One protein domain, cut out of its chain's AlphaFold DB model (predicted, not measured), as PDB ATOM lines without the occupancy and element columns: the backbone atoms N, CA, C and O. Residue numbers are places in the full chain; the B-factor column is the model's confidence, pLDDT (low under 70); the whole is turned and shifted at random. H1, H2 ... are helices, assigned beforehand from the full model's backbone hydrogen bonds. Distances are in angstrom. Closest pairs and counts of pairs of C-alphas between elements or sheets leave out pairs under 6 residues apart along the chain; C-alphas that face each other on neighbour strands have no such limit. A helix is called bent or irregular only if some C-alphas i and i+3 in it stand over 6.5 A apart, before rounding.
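What this domain is: This is residues 126 to 249 of the 249 residues of an uncharacterized protein of Streptomyces sp. A0592 (UniProt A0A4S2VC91). The model is a slab of short helices in two rows, with H2, H4 and H6 side by side in one row and H3 and H5 side by side in the other, running opposite ways to H4. H5, the longest helix, is near the middle; H1 joins the slab at the end where H2 lies, and H7 and then H8 extend it at the other end, beyond H5 and H6. The printed part has 124 residues, with eight named helices in the order H1 to H8 and no named strand, and the class is all helix. The whole is compact, with a radius of gyration of the C-alphas of 13.8 A, and its C-alphas span 41 by 33 by 19 A.

How they stand to each other: H1, residues 127 to 134, only just touches H4, residues 166 to 176, with 3 pairs of C-alphas within 8 A; the closest are those of Ala 128 and Val 168, 6.2 A apart. H2, residues 136 to 141, touches H4 at a shallow tilt of 20 degrees, the same way, and the closest C-alphas, of Arg 139 and Thr 172, are 5.2 A apart. H3, residues 148 to 159, is near H2, with 6 pairs of C-alphas within 10 A. H3 touches H5, residues 180 to 194, with 17 pairs of C-alphas within 8 A, at a shallow tilt of 19 degrees, the same way; the closest are those of Glu 159 and Ala 189, 5.2 A apart. H4 is the hub, touching H1, H2 and H5. H4 and H5 form a helical hairpin, at a shallow tilt of 17 degrees and opposite ways, with the C-alphas of Cys 173 and Val 186 closest at 5.9 A. H6, residues 203 to 211, is close to H4 but not clearly touching, the closest C-alphas being those of Arg 174 and Leu 209, 7.0 A apart. H6 and H7, residues 222 to 230, form a helical hairpin at a tilt of 36 degrees, only just steep, with the C-alphas of Pro 203 and Leu 229 closest at 4.7 A. H8, residues 240 to 244, touches H7, where the C-alphas of Val 228 and Ala 242 are closest at 6.2 A. Among the pairs that stay apart are H1 and H8, and H3 and H6. The helix packing is mostly aligned, with 4 of 5 touching pairs that have a tilt at a shallow one. Every O i to N i+4 pair is within hydrogen-bond range in H1, H3, H6 and H7; the counts are 5 of 7 in H4, 9 of 11 in H5, 0 of 2 in H2 and 0 of 1 in H8, while O i to N i+3 pairs within range are 1 of 3 in H2 and 2 of 2 in H8.

Where its parts are: H1 begins at C-alpha 127, (45.654, -46.558, -25.681), and H2 follows after one residue. H3 is 16.3 A long and H4 14.4 A. H5 runs 22.1 A, from C-alpha 180 at (46.478, -34.675, -2.413) to C-alpha 194. H6 is 12.2 A long, H7 12.1 A, and H8 ends at C-alpha 244, (19.581, -41.715, -13.848). H2, H4 and H5 are irregular: C-alphas 137 and 140 are 7.6 A apart, 168 and 171 are 7.5 A apart, and 181 and 184 are 7.5 A apart.

The domain as a whole: The two C-alphas farthest apart are those of Pro 147 and Gln 241, at 41.6 A. The printed part has no cut and ends at residue 249, the chain's last residue. The links H1 to H2 and H4 to H5 are tight, the other five are short, and no link is long. The mean pLDDT of the printed part is 95.6, and residue 249 is the one printed residue under 70.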
ATOM      1  N   THR A 126      46.494 -48.195 -29.526       97.38
ATOM      2  CA  THR A 126      47.416 -47.147 -29.065       97.38
ATOM      3  C   THR A 126      47.182 -46.723 -27.617       97.38
ATOM      4  O   THR A 126      48.126 -46.246 -26.987       97.38
ATOM      5  N   ALA A 127      46.014 -47.002 -27.029       98.00
ATOM      6  CA  ALA A 127      45.654 -46.558 -25.681       98.00
ATOM      7  C   ALA A 127      46.675 -46.944 -24.603       98.00
ATOM      8  O   ALA A 127      47.184 -46.088 -23.873       98.00
ATOM      9  N   ALA A 128      47.019 -48.233 -24.518       98.50
ATOM     10  CA  ALA A 128      47.966 -48.735 -23.527       98.50
ATOM     11  C   ALA A 128      49.389 -48.158 -23.689       98.50
ATOM     12  O   ALA A 128      49.911 -47.605 -22.713       98.50
ATOM     13  N   PRO A 129      50.036 -48.237 -24.872       98.31
ATOM     14  CA  PRO A 129      51.370 -47.667 -25.051       98.31
ATOM     15  C   PRO A 129      51.387 -46.136 -24.921       98.31
ATOM     16  O   PRO A 129      52.310 -45.608 -24.301       98.31
ATOM     17  N   ALA A 130      50.369 -45.422 -25.413       98.44
ATOM     18  CA  ALA A 130      50.276 -43.971 -25.265       98.44
ATOM     19  C   ALA A 130      50.173 -43.570 -23.789       98.44
ATOM     20  O   ALA A 130      50.954 -42.745 -23.314       98.44
ATOM     21  N   PHE A 131      49.271 -44.204 -23.027       98.75
ATOM     22  CA  PHE A 131      49.119 -43.927 -21.598       98.75
ATOM     23  C   PHE A 131      50.406 -44.231 -20.828       98.75
ATOM     24  O   PHE A 131      50.828 -43.438 -19.978       98.75
ATOM     25  N   ALA A 132      51.062 -45.353 -21.141       98.75
ATOM     26  CA  ALA A 132      52.350 -45.707 -20.559       98.75
ATOM     27  C   ALA A 132      53.418 -44.640 -20.842       98.75
ATOM     28  O   ALA A 132      54.166 -44.288 -19.928       98.75
ATOM     29  N   ALA A 133      53.468 -44.101 -22.060       98.50
ATOM     30  CA  ALA A 133      54.461 -43.115 -22.466       98.50
ATOM     31  C   ALA A 133      54.247 -41.730 -21.832       98.50
ATOM     32  O   ALA A 133      55.217 -41.079 -21.441       98.50
ATOM     33  N   VAL A 134      52.996 -41.276 -21.687       98.50
ATOM     34  CA  VAL A 134      52.715 -39.931 -21.145       98.50
ATOM     35  C   VAL A 134      52.636 -39.875 -19.619       98.50
ATOM     36  O   VAL A 134      52.850 -38.809 -19.039       98.50
ATOM     37  N   LEU A 135      52.337 -40.993 -18.943       98.75
ATOM     38  CA  LEU A 135      52.257 -41.022 -17.476       98.75
ATOM     39  C   LEU A 135      52.552 -42.389 -16.846       98.75
ATOM     40  O   LEU A 135      53.203 -42.445 -15.803       98.75
ATOM     41  N   GLY A 136      52.056 -43.485 -17.422       97.94
ATOM     42  CA  GLY A 136      52.012 -44.790 -16.757       97.94
ATOM     43  C   GLY A 136      53.378 -45.369 -16.374       97.94
ATOM     44  O   GLY A 136      53.489 -46.009 -15.323       97.94
ATOM     45  N   SER A 137      54.419 -45.117 -17.171       98.25
ATOM     46  CA  SER A 137      55.803 -45.534 -16.877       98.25
ATOM     47  C   SER A 137      56.405 -44.754 -15.704       98.25
ATOM     48  O   SER A 137      57.146 -45.299 -14.885       98.25
ATOM     49  N   ASP A 138      55.975 -43.506 -15.542       98.25
ATOM     50  CA  ASP A 138      56.465 -42.577 -14.525       98.25
ATOM     51  C   ASP A 138      55.639 -42.628 -13.229       98.25
ATOM     52  O   ASP A 138      55.865 -41.841 -12.311       98.25
ATOM     53  N   ARG A 139      54.697 -43.576 -13.092       97.69
ATOM     54  CA  ARG A 139      53.823 -43.694 -11.907       97.69
ATOM     55  C   ARG A 139      54.577 -43.814 -10.582       97.69
ATOM     56  O   ARG A 139      54.070 -43.402  -9.546       97.69
ATOM     57  N   HIS A 140      55.784 -44.376 -10.611       97.88
ATOM     58  CA  HIS A 140      56.642 -44.532  -9.439       97.88
ATOM     59  C   HIS A 140      57.160 -43.187  -8.893       97.88
ATOM     60  O   HIS A 140      57.566 -43.119  -7.736       97.88
ATOM     61  N   LEU A 141      57.103 -42.123  -9.700       97.81
ATOM     62  CA  LEU A 141      57.468 -40.757  -9.323       97.81
ATOM     63  C   LEU A 141      56.314 -39.997  -8.640       97.81
ATOM     64  O   LEU A 141      56.534 -38.917  -8.094       97.81
ATOM     65  N   LEU A 142      55.086 -40.534  -8.657       97.88
ATOM     66  CA  LEU A 142      53.907 -39.919  -8.037       97.88
ATOM     67  C   LEU A 142      53.903 -40.172  -6.524       97.88
ATOM     68  O   LEU A 142      53.238 -41.075  -6.013       97.88
ATOM     69  N   LEU A 143      54.687 -39.368  -5.813       95.31
ATOM     70  CA  LEU A 143      54.844 -39.404  -4.361       95.31
ATOM     71  C   LEU A 143      54.464 -38.044  -3.747       95.31
ATOM     72  O   LEU A 143      54.475 -37.029  -4.449       95.31
ATOM     73  N   PRO A 144      54.138 -37.976  -2.442       93.88
ATOM     74  CA  PRO A 144      53.954 -36.696  -1.760       93.88
ATOM     75  C   PRO A 144      55.160 -35.765  -1.975       93.88
ATOM     76  O   PRO A 144      56.302 -36.178  -1.789       93.88
ATOM     77  N   GLY A 145      54.910 -34.515  -2.377       92.75
ATOM     78  CA  GLY A 145      55.966 -33.543  -2.702       92.75
ATOM     79  C   GLY A 145      56.527 -33.637  -4.129       92.75
ATOM     80  O   GLY A 145      57.536 -32.999  -4.423       92.75
ATOM     81  N   VAL A 146      55.892 -34.415  -5.012       96.44
ATOM     82  CA  VAL A 146      56.237 -34.496  -6.439       96.44
ATOM     83  C   VAL A 146      56.295 -33.099  -7.098       96.44
ATOM     84  O   VAL A 146      55.462 -32.244  -6.783       96.44
ATOM     85  N   PRO A 147      57.250 -32.832  -8.015       97.75
ATOM     86  CA  PRO A 147      57.383 -31.525  -8.650       97.75
ATOM     87  C   PRO A 147      56.134 -31.089  -9.419       97.75
ATOM     88  O   PRO A 147      55.514 -31.878 -10.133       97.75
ATOM     89  N   GLU A 148      55.829 -29.793  -9.353       98.12
ATOM     90  CA  GLU A 148      54.639 -29.203  -9.972       98.12
ATOM     91  C   GLU A 148      54.470 -29.506 -11.483       98.12
ATOM     92  O   GLU A 148      53.344 -29.776 -11.901       98.12
ATOM     93  N   PRO A 149      55.522 -29.535 -12.333       98.38
ATOM     94  CA  PRO A 149      55.362 -29.947 -13.732       98.38
ATOM     95  C   PRO A 149      54.754 -31.348 -13.883       98.38
ATOM     96  O   PRO A 149      53.840 -31.547 -14.685       98.38
ATOM     97  N   LEU A 150      55.191 -32.301 -13.055       98.56
ATOM     98  CA  LEU A 150      54.662 -33.661 -13.061       98.56
ATOM     99  C   LEU A 150      53.242 -33.720 -12.475       98.56
ATOM    100  O   LEU A 150      52.421 -34.482 -12.981       98.56
ATOM    101  N   VAL A 151      52.903 -32.879 -11.488       98.56
ATOM    102  CA  VAL A 151      51.511 -32.723 -11.016       98.56
ATOM    103  C   VAL A 151      50.602 -32.269 -12.157       98.56
ATOM    104  O   VAL A 151      49.557 -32.881 -12.380       98.56
ATOM    105  N   ARG A 152      50.999 -31.239 -12.920       98.44
ATOM    106  CA  ARG A 152      50.220 -30.752 -14.073       98.44
ATOM    107  C   ARG A 152      50.014 -31.841 -15.117       98.44
ATOM    108  O   ARG A 152      48.880 -32.065 -15.541       98.44
ATOM    109  N   ARG A 153      51.083 -32.555 -15.475       98.62
ATOM    110  CA  ARG A 153      51.008 -33.665 -16.427       98.62
ATOM    111  C   ARG A 153      50.066 -34.759 -15.942       98.62
ATOM    112  O   ARG A 153      49.175 -35.164 -16.682       98.62
ATOM    113  N   ALA A 154      50.236 -35.210 -14.700       98.75
ATOM    114  CA  ALA A 154      49.410 -36.260 -14.118       98.75
ATOM    115  C   ALA A 154      47.932 -35.854 -14.070       98.75
ATOM    116  O   ALA A 154      47.085 -36.636 -14.486       98.75
ATOM    117  N   ARG A 155      47.628 -34.621 -13.644       98.62
ATOM    118  CA  ARG A 155      46.264 -34.073 -13.638       98.62
ATOM    119  C   ARG A 155      45.637 -34.133 -15.030       98.62
ATOM    120  O   ARG A 155      44.612 -34.783 -15.203       98.62
ATOM    121  N   ARG A 156      46.293 -33.520 -16.022       98.19
ATOM    122  CA  ARG A 156      45.791 -33.426 -17.402       98.19
ATOM    123  C   ARG A 156      45.563 -34.799 -18.033       98.19
ATOM    124  O   ARG A 156      44.519 -35.013 -18.643       98.19
ATOM    125  N   VAL A 157      46.501 -35.734 -17.852       98.56
ATOM    126  CA  VAL A 157      46.386 -37.104 -18.379       98.56
ATOM    127  C   VAL A 157      45.266 -37.875 -17.683       98.56
ATOM    128  O   VAL A 157      44.440 -38.478 -18.360       98.56
ATOM    129  N   LEU A 158      45.207 -37.866 -16.347       98.62
ATOM    130  CA  LEU A 158      44.195 -38.620 -15.598       98.62
ATOM    131  C   LEU A 158      42.783 -38.128 -15.913       98.62
ATOM    132  O   LEU A 158      41.903 -38.944 -16.195       98.62
ATOM    133  N   GLU A 159      42.587 -36.810 -15.961       98.00
ATOM    134  CA  GLU A 159      41.304 -36.197 -16.305       98.00
ATOM    135  C   GLU A 159      40.837 -36.516 -17.726       98.00
ATOM    136  O   GLU A 159      39.645 -36.391 -17.984       98.00
ATOM    137  N   HIS A 160      41.728 -36.958 -18.620       97.44
ATOM    138  CA  HIS A 160      41.403 -37.360 -19.990       97.44
ATOM    139  C   HIS A 160      41.593 -38.861 -20.239       97.44
ATOM    140  O   HIS A 160      41.503 -39.319 -21.366       97.44
ATOM    141  N   SER A 161      41.820 -39.657 -19.195       98.12
ATOM    142  CA  SER A 161      42.123 -41.085 -19.341       98.12
ATOM    143  C   SER A 161      40.888 -41.982 -19.448       98.12
ATOM    144  O   SER A 161      41.042 -43.192 -19.345       98.12
ATOM    145  N   GLY A 162      39.673 -41.436 -19.567       97.25
ATOM    146  CA  GLY A 162      38.417 -42.209 -19.554       97.25
ATOM    147  C   GLY A 162      38.433 -43.451 -20.458       97.25
ATOM    148  O   GLY A 162      38.195 -44.534 -19.920       97.25
ATOM    149  N   PRO A 163      38.841 -43.315 -21.735       97.56
ATOM    150  CA  PRO A 163      38.915 -44.423 -22.687       97.56
ATOM    151  C   PRO A 163      40.036 -45.434 -22.412       97.56
ATOM    152  O   PRO A 163      40.041 -46.537 -22.947       97.56
ATOM    153  N   VAL A 164      41.012 -45.095 -21.566       98.38
ATOM    154  CA  VAL A 164      42.078 -46.036 -21.210       98.38
ATOM    155  C   VAL A 164      41.503 -47.123 -20.307       98.38
ATOM    156  O   VAL A 164      41.034 -46.824 -19.202       98.38
ATOM    157  N   GLY A 165      41.629 -48.373 -20.758       97.62
ATOM    158  CA  GLY A 165      41.216 -49.563 -20.017       97.62
ATOM    159  C   GLY A 165      41.718 -49.574 -18.574       97.62
ATOM    160  O   GLY A 165      42.849 -49.173 -18.264       97.62
ATOM    161  N   TRP A 166      40.852 -50.002 -17.657       97.44
ATOM    162  CA  TRP A 166      41.121 -49.910 -16.227       97.44
ATOM    163  C   TRP A 166      42.375 -50.670 -15.791       97.44
ATOM    164  O   TRP A 166      43.153 -50.165 -14.979       97.44
ATOM    165  N   ASP A 167      42.608 -51.856 -16.346       97.12
ATOM    166  CA  ASP A 167      43.779 -52.691 -16.069       97.12
ATOM    167  C   ASP A 167      45.107 -51.979 -16.384       97.12
ATOM    168  O   ASP A 167      46.077 -52.108 -15.627       97.12
ATOM    169  N   VAL A 168      45.125 -51.151 -17.430       98.25
ATOM    170  CA  VAL A 168      46.269 -50.321 -17.824       98.25
ATOM    171  C   VAL A 168      46.534 -49.212 -16.802       98.25
ATOM    172  O   VAL A 168      47.685 -48.985 -16.413       98.25
ATOM    173  N   LYS A 169      45.495 -48.496 -16.349       97.56
ATOM    174  CA  LYS A 169      45.675 -47.267 -15.551       97.56
ATOM    175  C   LYS A 169      45.500 -47.413 -14.043       97.56
ATOM    176  O   LYS A 169      45.948 -46.529 -13.309       97.56
ATOM    177  N   ALA A 170      44.931 -48.512 -13.544       98.19
ATOM    178  CA  ALA A 170      44.604 -48.686 -12.123       98.19
ATOM    179  C   ALA A 170      45.807 -48.460 -11.192       98.19
ATOM    180  O   ALA A 170      45.685 -47.803 -10.156       98.19
ATOM    181  N   GLN A 171      46.996 -48.960 -11.555       98.50
ATOM    182  CA  GLN A 171      48.204 -48.750 -10.745       98.50
ATOM    183  C   GLN A 171      48.633 -47.279 -10.703       98.50
ATOM    184  O   GLN A 171      49.074 -46.800  -9.659       98.50
ATOM    185  N   THR A 172      48.481 -46.557 -11.811       98.75
ATOM    186  CA  THR A 172      48.771 -45.122 -11.884       98.75
ATOM    187  C   THR A 172      47.768 -44.322 -11.060       98.75
ATOM    188  O   THR A 172      48.185 -43.454 -10.299       98.75
ATOM    189  N   CYS A 173      46.472 -44.657 -11.113       98.69
ATOM    190  CA  CYS A 173      45.447 -44.036 -10.268       98.69
ATOM    191  C   CYS A 173      45.744 -44.230  -8.773       98.69
ATOM    192  O   CYS A 173      45.681 -43.272  -8.007       98.69
ATOM    193  N   ARG A 174      46.150 -45.437  -8.351       98.62
ATOM    194  CA  ARG A 174      46.549 -45.709  -6.954       98.62
ATOM    195  C   ARG A 174      47.792 -44.935  -6.523       98.62
ATOM    196  O   ARG A 174      47.884 -44.548  -5.363       98.62
ATOM    197  N   ALA A 175      48.757 -44.741  -7.420       98.50
ATOM    198  CA  ALA A 175      49.929 -43.922  -7.129       98.50
ATOM    199  C   ALA A 175      49.535 -42.441  -6.992       98.50
ATOM    200  O   ALA A 175      49.869 -41.804  -5.997       98.50
ATOM    201  N   ALA A 176      48.740 -41.927  -7.933       98.62
ATOM    202  CA  ALA A 176      48.238 -40.555  -7.921       98.62
ATOM    203  C   ALA A 176      47.361 -40.241  -6.697       98.62
ATOM    204  O   ALA A 176      47.463 -39.147  -6.151       98.62
ATOM    205  N   ALA A 177      46.567 -41.201  -6.212       98.44
ATOM    206  CA  ALA A 177      45.740 -41.055  -5.010       98.44
ATOM    207  C   ALA A 177      46.553 -40.815  -3.721       98.44
ATOM    208  O   ALA A 177      45.989 -40.453  -2.700       98.44
ATOM    209  N   ARG A 178      47.882 -40.998  -3.744       97.75
ATOM    210  CA  ARG A 178      48.774 -40.658  -2.619       97.75
ATOM    211  C   ARG A 178      49.191 -39.186  -2.617       97.75
ATOM    212  O   ARG A 178      49.888 -38.755  -1.702       97.75
ATOM    213  N   VAL A 179      48.833 -38.435  -3.655       98.31
ATOM    214  CA  VAL A 179      49.194 -37.031  -3.845       98.31
ATOM    215  C   VAL A 179      47.917 -36.193  -3.731       98.31
ATOM    216  O   VAL A 179      47.129 -36.181  -4.677       98.31
ATOM    217  N   PRO A 180      47.713 -35.436  -2.633       97.62
ATOM    218  CA  PRO A 180      46.478 -34.675  -2.413       97.62
ATOM    219  C   PRO A 180      46.084 -33.752  -3.574       97.62
ATOM    220  O   PRO A 180      44.923 -33.693  -3.968       97.62
ATOM    221  N   ALA A 181      47.069 -33.111  -4.212       97.75
ATOM    222  CA  ALA A 181      46.860 -32.232  -5.367       97.75
ATOM    223  C   ALA A 181      46.302 -32.935  -6.628       97.75
ATOM    224  O   ALA A 181      45.964 -32.257  -7.606       97.75
ATOM    225  N   LEU A 182      46.236 -34.273  -6.625       98.69
ATOM    226  CA  LEU A 182      45.710 -35.113  -7.703       98.69
ATOM    227  C   LEU A 182      44.395 -35.815  -7.345       98.69
ATOM    228  O   LEU A 182      43.835 -36.467  -8.221       98.69
ATOM    229  N   HIS A 183      43.859 -35.681  -6.126       98.50
ATOM    230  CA  HIS A 183      42.635 -36.394  -5.730       98.50
ATOM    231  C   HIS A 183      41.461 -36.126  -6.676       98.50
ATOM    232  O   HIS A 183      40.836 -37.064  -7.166       98.50
ATOM    233  N   HIS A 184      41.218 -34.859  -7.022       98.50
ATOM    234  CA  HIS A 184      40.173 -34.509  -7.985       98.50
ATOM    235  C   HIS A 184      40.424 -35.133  -9.370       98.50
ATOM    236  O   HIS A 184      39.499 -35.630 -10.007       98.50
ATOM    237  N   ALA A 185      41.679 -35.188  -9.824       98.62
ATOM    238  CA  ALA A 185      42.029 -35.806 -11.103       98.62
ATOM    239  C   ALA A 185      41.798 -37.325 -11.097       98.62
ATOM    240  O   ALA A 185      41.322 -37.880 -12.085       98.62
ATOM    241  N   VAL A 186      42.088 -37.998  -9.977       98.75
ATOM    242  CA  VAL A 186      41.780 -39.425  -9.791       98.75
ATOM    243  C   VAL A 186      40.271 -39.649  -9.800       98.75
ATOM    244  O   VAL A 186      39.805 -40.537 -10.509       98.75
ATOM    245  N   PHE A 187      39.499 -38.818  -9.096       98.69
ATOM    246  CA  PHE A 187      38.037 -38.852  -9.163       98.69
ATOM    247  C   PHE A 187      37.535 -38.729 -10.607       98.69
ATOM    248  O   PHE A 187      36.777 -39.581 -11.068       98.69
ATOM    249  N   ARG A 188      38.016 -37.729 -11.359       98.56
ATOM    250  CA  ARG A 188      37.648 -37.546 -12.771       98.56
ATOM    251  C   ARG A 188      38.058 -38.739 -13.633       98.56
ATOM    252  O   ARG A 188      37.290 -39.113 -14.510       98.56
ATOM    253  N   ALA A 189      39.207 -39.366 -13.383       98.44
ATOM    254  CA  ALA A 189      39.632 -40.562 -14.110       98.44
ATOM    255  C   ALA A 189      38.675 -41.751 -13.905       98.44
ATOM    256  O   ALA A 189      38.395 -42.469 -14.865       98.44
ATOM    257  N   VAL A 190      38.168 -41.944 -12.679       98.44
ATOM    258  CA  VAL A 190      37.172 -42.982 -12.354       98.44
ATOM    259  C   VAL A 190      35.821 -42.640 -12.978       98.44
ATOM    260  O   VAL A 190      35.257 -43.464 -13.693       98.44
ATOM    261  N   LEU A 191      35.336 -41.411 -12.769       98.06
ATOM    262  CA  LEU A 191      34.069 -40.930 -13.326       98.06
ATOM    263  C   LEU A 191      34.038 -41.091 -14.847       98.06
ATOM    264  O   LEU A 191      33.092 -41.633 -15.410       98.06
ATOM    265  N   ARG A 192      35.096 -40.646 -15.523       97.38
ATOM    266  CA  ARG A 192      35.175 -40.724 -16.977       97.38
ATOM    267  C   ARG A 192      35.314 -42.152 -17.485       97.38
ATOM    268  O   ARG A 192      34.738 -42.438 -18.517       97.38
ATOM    269  N   SER A 193      35.992 -43.053 -16.769       96.94
ATOM    270  CA  SER A 193      35.972 -44.481 -17.126       96.94
ATOM    271  C   SER A 193      34.599 -45.109 -17.002       96.94
ATOM    272  O   SER A 193      34.259 -45.959 -17.812       96.94
ATOM    273  N   TYR A 194      33.807 -44.703 -16.011       97.00
ATOM    274  CA  TYR A 194      32.428 -45.165 -15.918       97.00
ATOM    275  C   TYR A 194      31.592 -44.676 -17.111       97.00
ATOM    276  O   TYR A 194      30.752 -45.412 -17.620       97.00
ATOM    277  N   HIS A 195      31.822 -43.454 -17.593       95.62
ATOM    278  CA  HIS A 195      31.106 -42.904 -18.748       95.62
ATOM    279  C   HIS A 195      31.710 -43.257 -20.108       95.62
ATOM    280  O   HIS A 195      31.175 -42.811 -21.117       95.62
ATOM    281  N   ASP A 196      32.775 -44.052 -20.152       94.62
ATOM    282  CA  ASP A 196      33.433 -44.442 -21.393       94.62
ATOM    283  C   ASP A 196      33.269 -45.943 -21.649       94.62
ATOM    284  O   ASP A 196      33.334 -46.757 -20.727       94.62
ATOM    285  N   LEU A 197      33.045 -46.321 -22.909       89.81
ATOM    286  CA  LEU A 197      32.879 -47.720 -23.296       89.81
ATOM    287  C   LEU A 197      34.166 -48.529 -23.083       89.81
ATOM    288  O   LEU A 197      34.099 -49.698 -22.707       89.81
ATOM    289  N   TYR A 198      35.326 -47.917 -23.313       92.88
ATOM    290  CA  TYR A 198      36.626 -48.581 -23.249       92.88
ATOM    291  C   TYR A 198      37.225 -48.587 -21.842       92.88
ATOM    292  O   TYR A 198      38.147 -49.354 -21.565       92.88
ATOM    293  N   GLY A 199      36.688 -47.768 -20.933       91.75
ATOM    294  CA  GLY A 199      37.197 -47.645 -19.573       91.75
ATOM    295  C   GLY A 199      37.157 -48.947 -18.764       91.75
ATOM    296  O   GLY A 199      38.032 -49.124 -17.921       91.75
ATOM    297  N   ASP A 200      36.170 -49.827 -19.009       91.88
ATOM    298  CA  ASP A 200      35.911 -51.115 -18.315       91.88
ATOM    299  C   ASP A 200      36.329 -51.107 -16.834       91.88
ATOM    300  O   ASP A 200      37.168 -51.884 -16.370       91.88
ATOM    301  N   LEU A 201      35.777 -50.148 -16.087       95.00
ATOM    302  CA  LEU A 201      36.117 -49.925 -14.689       95.00
ATOM    303  C   LEU A 201      35.760 -51.151 -13.840       95.00
ATOM    304  O   LEU A 201      34.627 -51.630 -13.854       95.00
ATOM    305  N   ASP A 202      36.711 -51.606 -13.022       97.19
ATOM    306  CA  ASP A 202      36.422 -52.515 -11.913       97.19
ATOM    307  C   ASP A 202      35.705 -51.724 -10.799       97.19
ATOM    308  O   ASP A 202      36.330 -50.846 -10.189       97.19
ATOM    309  N   PRO A 203      34.420 -52.008 -10.499       97.00
ATOM    310  CA  PRO A 203      33.642 -51.183  -9.576       97.00
ATOM    311  C   PRO A 203      34.179 -51.215  -8.146       97.00
ATOM    312  O   PRO A 203      34.203 -50.187  -7.471       97.00
ATOM    313  N   GLY A 204      34.671 -52.372  -7.691       97.88
ATOM    314  CA  GLY A 204      35.215 -52.530  -6.344       97.88
ATOM    315  C   GLY A 204      36.520 -51.759  -6.164       97.88
ATOM    316  O   GLY A 204      36.714 -51.080  -5.157       97.88
ATOM    317  N   GLN A 205      37.403 -51.805  -7.163       98.12
ATOM    318  CA  GLN A 205      38.638 -51.022  -7.148       98.12
ATOM    319  C   GLN A 205      38.379 -49.522  -7.304       98.12
ATOM    320  O   GLN A 205      39.067 -48.723  -6.666       98.12
ATOM    321  N   GLY A 206      37.410 -49.140  -8.143       97.62
ATOM    322  CA  GLY A 206      36.973 -47.756  -8.303       97.62
ATOM    323  C   GLY A 206      36.446 -47.182  -6.991       97.62
ATOM    324  O   GLY A 206      36.920 -46.137  -6.550       97.62
ATOM    325  N   LEU A 207      35.548 -47.903  -6.315       97.69
ATOM    326  CA  LEU A 207      34.991 -47.491  -5.026       97.69
ATOM    327  C   LEU A 207      36.075 -47.374  -3.944       97.69
ATOM    328  O   LEU A 207      36.180 -46.336  -3.296       97.69
ATOM    329  N   ALA A 208      36.952 -48.378  -3.824       97.94
ATOM    330  CA  ALA A 208      38.057 -48.344  -2.866       97.94
ATOM    331  C   ALA A 208      39.019 -47.166  -3.104       97.94
ATOM    332  O   ALA A 208      39.577 -46.620  -2.153       97.94
ATOM    333  N   LEU A 209      39.220 -46.760  -4.364       97.50
ATOM    334  CA  LEU A 209      39.961 -45.540  -4.679       97.50
ATOM    335  C   LEU A 209      39.211 -44.299  -4.201       97.50
ATOM    336  O   LEU A 209      39.821 -43.492  -3.511       97.50
ATOM    337  N   LEU A 210      37.919 -44.160  -4.525       97.94
ATOM    338  CA  LEU A 210      37.098 -43.004  -4.137       97.94
ATOM    339  C   LEU A 210      36.993 -42.818  -2.618       97.94
ATOM    340  O   LEU A 210      36.880 -41.686  -2.152       97.94
ATOM    341  N   ASP A 211      37.029 -43.898  -1.843       97.00
ATOM    342  CA  ASP A 211      37.000 -43.845  -0.376       97.00
ATOM    343  C   ASP A 211      38.318 -43.337   0.228       97.00
ATOM    344  O   ASP A 211      38.337 -42.832   1.349       97.00
ATOM    345  N   GLY A 212      39.421 -43.439  -0.518       96.50
ATOM    346  CA  GLY A 212      40.730 -42.927  -0.118       96.50
ATOM    347  C   GLY A 212      40.997 -41.475  -0.518       96.50
ATOM    348  O   GLY A 212      42.051 -40.948  -0.164       96.50
ATOM    349  N   LEU A 213      40.096 -40.832  -1.269       97.94
ATOM    350  CA  LEU A 213      40.281 -39.459  -1.738       97.94
ATOM    351  C   LEU A 213      39.690 -38.456  -0.747       97.94
ATOM    352  O   LEU A 213      38.527 -38.546  -0.360       97.94
ATOM    353  N   ASP A 214      40.482 -37.442  -0.417       97.25
ATOM    354  CA  ASP A 214      39.998 -36.229   0.242       97.25
ATOM    355  C   ASP A 214      39.363 -35.311  -0.815       97.25
ATOM    356  O   ASP A 214      40.076 -34.681  -1.604       97.25
ATOM    357  N   LEU A 215      38.030 -35.328  -0.888       96.69
ATOM    358  CA  LEU A 215      37.205 -34.560  -1.825       96.69
ATOM    359  C   LEU A 215      36.122 -33.798  -1.048       96.69
ATOM    360  O   LEU A 215      35.581 -34.345  -0.081       96.69
ATOM    361  N   PRO A 216      35.733 -32.588  -1.490       95.19
ATOM    362  CA  PRO A 216      34.568 -31.903  -0.943       95.19
ATOM    363  C   PRO A 216      33.313 -32.796  -0.993       95.19
ATOM    364  O   PRO A 216      33.090 -33.475  -2.002       95.19
ATOM    365  N   PRO A 217      32.475 -32.819   0.059       87.38
ATOM    366  CA  PRO A 217      31.304 -33.696   0.120       87.38
ATOM    367  C   PRO A 217      30.246 -33.366  -0.945       87.38
ATOM    368  O   PRO A 217      29.451 -34.229  -1.300       87.38
ATOM    369  N   ASP A 218      30.255 -32.139  -1.462       91.25
ATOM    370  CA  ASP A 218      29.382 -31.617  -2.513       91.25
ATOM    371  C   ASP A 218      29.995 -31.718  -3.919       91.25
ATOM    372  O   ASP A 218      29.464 -31.126  -4.862       91.25
ATOM    373  N   THR A 219      31.093 -32.470  -4.075       95.62
ATOM    374  CA  THR A 219      31.679 -32.759  -5.390       95.62
ATOM    375  C   THR A 219      30.608 -33.369  -6.292       95.62
ATOM    376  O   THR A 219      30.115 -34.470  -6.033       95.62
ATOM    377  N   GLU A 220      30.259 -32.643  -7.351       95.25
ATOM    378  CA  GLU A 220      29.283 -33.055  -8.359       95.25
ATOM    379  C   GLU A 220      29.584 -34.475  -8.857       95.25
ATOM    380  O   GLU A 220      30.746 -34.814  -9.093       95.25
ATOM    381  N   HIS A 221      28.551 -35.311  -8.995       95.75
ATOM    382  CA  HIS A 221      28.634 -36.699  -9.454       95.75
ATOM    383  C   HIS A 221      29.318 -37.694  -8.511       95.75
ATOM    384  O   HIS A 221      29.284 -38.895  -8.783       95.75
ATOM    385  N   LEU A 222      29.902 -37.269  -7.385       96.38
ATOM    386  CA  LEU A 222      30.582 -38.192  -6.469       96.38
ATOM    387  C   LEU A 222      29.612 -39.179  -5.805       96.38
ATOM    388  O   LEU A 222      29.908 -40.374  -5.729       96.38
ATOM    389  N   ALA A 223      28.460 -38.696  -5.332       95.12
ATOM    390  CA  ALA A 223      27.447 -39.534  -4.690       95.12
ATOM    391  C   ALA A 223      26.847 -40.543  -5.680       95.12
ATOM    392  O   ALA A 223      26.826 -41.746  -5.397       95.12
ATOM    393  N   ALA A 224      26.454 -40.064  -6.864       95.81
ATOM    394  CA  ALA A 224      25.927 -40.898  -7.936       95.81
ATOM    395  C   ALA A 224      26.941 -41.967  -8.373       95.81
ATOM    396  O   ALA A 224      26.610 -43.152  -8.430       95.81
ATOM    397  N   LEU A 225      28.206 -41.576  -8.577       96.62
ATOM    398  CA  LEU A 225      29.279 -42.498  -8.942       96.62
ATOM    399  C   LEU A 225      29.506 -43.569  -7.869       96.62
ATOM    400  O   LEU A 225      29.531 -44.755  -8.187       96.62
ATOM    401  N   ARG A 226      29.617 -43.194  -6.589       96.69
ATOM    402  CA  ARG A 226      29.754 -44.181  -5.502       96.69
ATOM    403  C   ARG A 226      28.597 -45.176  -5.494       96.69
ATOM    404  O   ARG A 226      28.827 -46.365  -5.288       96.69
ATOM    405  N   ARG A 227      27.372 -44.704  -5.744       95.62
ATOM    406  CA  ARG A 227      26.178 -45.550  -5.771       95.62
ATOM    407  C   ARG A 227      26.230 -46.582  -6.897       95.62
ATOM    408  O   ARG A 227      26.094 -47.768  -6.616       95.62
ATOM    409  N   VAL A 228      26.462 -46.154  -8.139       96.62
ATOM    410  CA  VAL A 228      26.490 -47.081  -9.285       96.62
ATOM    411  C   VAL A 228      27.637 -48.089  -9.183       96.62
ATOM    412  O   VAL A 228      27.461 -49.254  -9.540       96.62
ATOM    413  N   LEU A 229      28.788 -47.688  -8.627       96.62
ATOM    414  CA  LEU A 229      29.901 -48.611  -8.393       96.62
ATOM    415  C   LEU A 229      29.602 -49.609  -7.267       96.62
ATOM    416  O   LEU A 229      29.943 -50.784  -7.399       96.62
ATOM    417  N   ALA A 230      28.936 -49.180  -6.191       96.88
ATOM    418  CA  ALA A 230      28.507 -50.070  -5.109       96.88
ATOM    419  C   ALA A 230      27.487 -51.122  -5.582       96.88
ATOM    420  O   ALA A 230      27.516 -52.257  -5.110       96.88
ATOM    421  N   ASP A 231      26.642 -50.765  -6.553       95.50
ATOM    422  CA  ASP A 231      25.693 -51.680  -7.199       95.50
ATOM    423  C   ASP A 231      26.366 -52.577  -8.273       95.50
ATOM    424  O   ASP A 231      25.727 -53.452  -8.857       95.50
ATOM    425  N   GLY A 232      27.678 -52.422  -8.500       95.19
ATOM    426  CA  GLY A 232      28.485 -53.286  -9.368       95.19
ATOM    427  C   GLY A 232      28.486 -52.900 -10.850       95.19
ATOM    428  O   GLY A 232      28.929 -53.696 -11.684       95.19
ATOM    429  N   HIS A 233      28.017 -51.701 -11.204       94.62
ATOM    430  CA  HIS A 233      27.980 -51.244 -12.592       94.62
ATOM    431  C   HIS A 233      29.365 -50.790 -13.066       94.62
ATOM    432  O   HIS A 233      29.968 -49.881 -12.500       94.62
ATOM    433  N   ARG A 234      29.864 -51.422 -14.133       91.25
ATOM    434  CA  ARG A 234      31.199 -51.161 -14.702       91.25
ATOM    435  C   ARG A 234      31.260 -49.896 -15.546       91.25
ATOM    436  O   ARG A 234      32.227 -49.153 -15.472       91.25
ATOM    437  N   HIS A 235      30.232 -49.649 -16.348       90.94
ATOM    438  CA  HIS A 235      30.137 -48.445 -17.164       90.94
ATOM    439  C   HIS A 235      28.678 -48.126 -17.504       90.94
ATOM    440  O   HIS A 235      27.826 -49.018 -17.584       90.94
ATOM    441  N   HIS A 236      28.403 -46.847 -17.747       89.50
ATOM    442  CA  HIS A 236      27.084 -46.291 -18.032       89.50
ATOM    443  C   HIS A 236      26.395 -47.008 -19.202       89.50
ATOM    444  O   HIS A 236      25.215 -47.325 -19.117       89.50
ATOM    445  N   TYR A 237      27.131 -47.363 -20.260       87.12
ATOM    446  CA  TYR A 237      26.548 -48.029 -21.434       87.12
ATOM    447  C   TYR A 237      25.963 -49.425 -21.160       87.12
ATOM    448  O   TYR A 237      25.068 -49.854 -21.884       87.12
ATOM    449  N   ALA A 238      26.431 -50.139 -20.130       85.56
ATOM    450  CA  ALA A 238      25.865 -51.438 -19.757       85.56
ATOM    451  C   ALA A 238      24.597 -51.299 -18.903       85.56
ATOM    452  O   ALA A 238      23.826 -52.251 -18.768       85.56
ATOM    453  N   SER A 239      24.388 -50.148 -18.262       84.62
ATOM    454  CA  SER A 239      23.285 -49.918 -17.325       84.62
ATOM    455  C   SER A 239      22.931 -48.425 -17.263       84.62
ATOM    456  O   SER A 239      23.121 -47.797 -16.222       84.62
ATOM    457  N   PRO A 240      22.421 -47.826 -18.354       87.12
ATOM    458  CA  PRO A 240      22.252 -46.374 -18.431       87.12
ATOM    459  C   PRO A 240      21.276 -45.848 -17.373       87.12
ATOM    460  O   PRO A 240      21.538 -44.824 -16.745       87.12
ATOM    461  N   GLN A 241      20.222 -46.617 -17.071       91.88
ATOM    462  CA  GLN A 241      19.231 -46.255 -16.054       91.88
ATOM    463  C   GLN A 241      19.807 -46.232 -14.631       91.88
ATOM    464  O   GLN A 241      19.228 -45.591 -13.757       91.88
ATOM    465  N   ALA A 242      20.922 -46.928 -14.375       91.31
ATOM    466  CA  ALA A 242      21.546 -46.937 -13.055       91.31
ATOM    467  C   ALA A 242      22.082 -45.551 -12.683       91.31
ATOM    468  O   ALA A 242      22.012 -45.166 -11.521       91.31
ATOM    469  N   TRP A 243      22.570 -44.792 -13.671       93.06
ATOM    470  CA  TRP A 243      23.010 -43.416 -13.457       93.06
ATOM    471  C   TRP A 243      21.830 -42.481 -13.188       93.06
ATOM    472  O   TRP A 243      21.853 -41.747 -12.210       93.06
ATOM    473  N   ASP A 244      20.769 -42.568 -13.996       89.56
ATOM    474  CA  ASP A 244      19.581 -41.715 -13.848       89.56
ATOM    475  C   ASP A 244      18.846 -41.945 -12.516       89.56
ATOM    476  O   ASP A 244      18.218 -41.037 -11.971       89.56
ATOM    477  N   ALA A 245      18.912 -43.169 -11.986       88.31
ATOM    478  CA  ALA A 245      18.337 -43.531 -10.694       88.31
ATOM    479  C   ALA A 245      19.241 -43.176  -9.501       88.31
ATOM    480  O   ALA A 245      18.785 -43.230  -8.354       88.31
ATOM    481  N   ALA A 246      20.514 -42.849  -9.739       86.75
ATOM    482  CA  ALA A 246      21.456 -42.518  -8.685       86.75
ATOM    483  C   ALA A 246      21.300 -41.037  -8.289       86.75
ATOM    484  O   ALA A 246      21.384 -40.155  -9.142       86.75
ATOM    485  N   PRO A 247      21.075 -40.728  -7.001       77.19
ATOM    486  CA  PRO A 247      20.946 -39.348  -6.562       77.19
ATOM    487  C   PRO A 247      22.291 -38.635  -6.701       77.19
ATOM    488  O   PRO A 247      23.311 -39.091  -6.179       77.19
ATOM    489  N   ASP A 248      22.285 -37.501  -7.394       73.56
ATOM    490  CA  ASP A 248      23.467 -36.649  -7.532       73.56
ATOM    491  C   ASP A 248      23.691 -35.776  -6.279       73.56
ATOM    492  O   ASP A 248      24.780 -35.238  -6.076       73.56
ATOM    493  N   ARG A 249      22.658 -35.661  -5.422       56.50
ATOM    494  CA  ARG A 249      22.637 -34.955  -4.130       56.50
ATOM    495  C   ARG A 249      21.599 -35.549  -3.180       56.50
ATOM    496  O   ARG A 249      20.491 -35.874  -3.662       56.50
TER     497      ARG A 249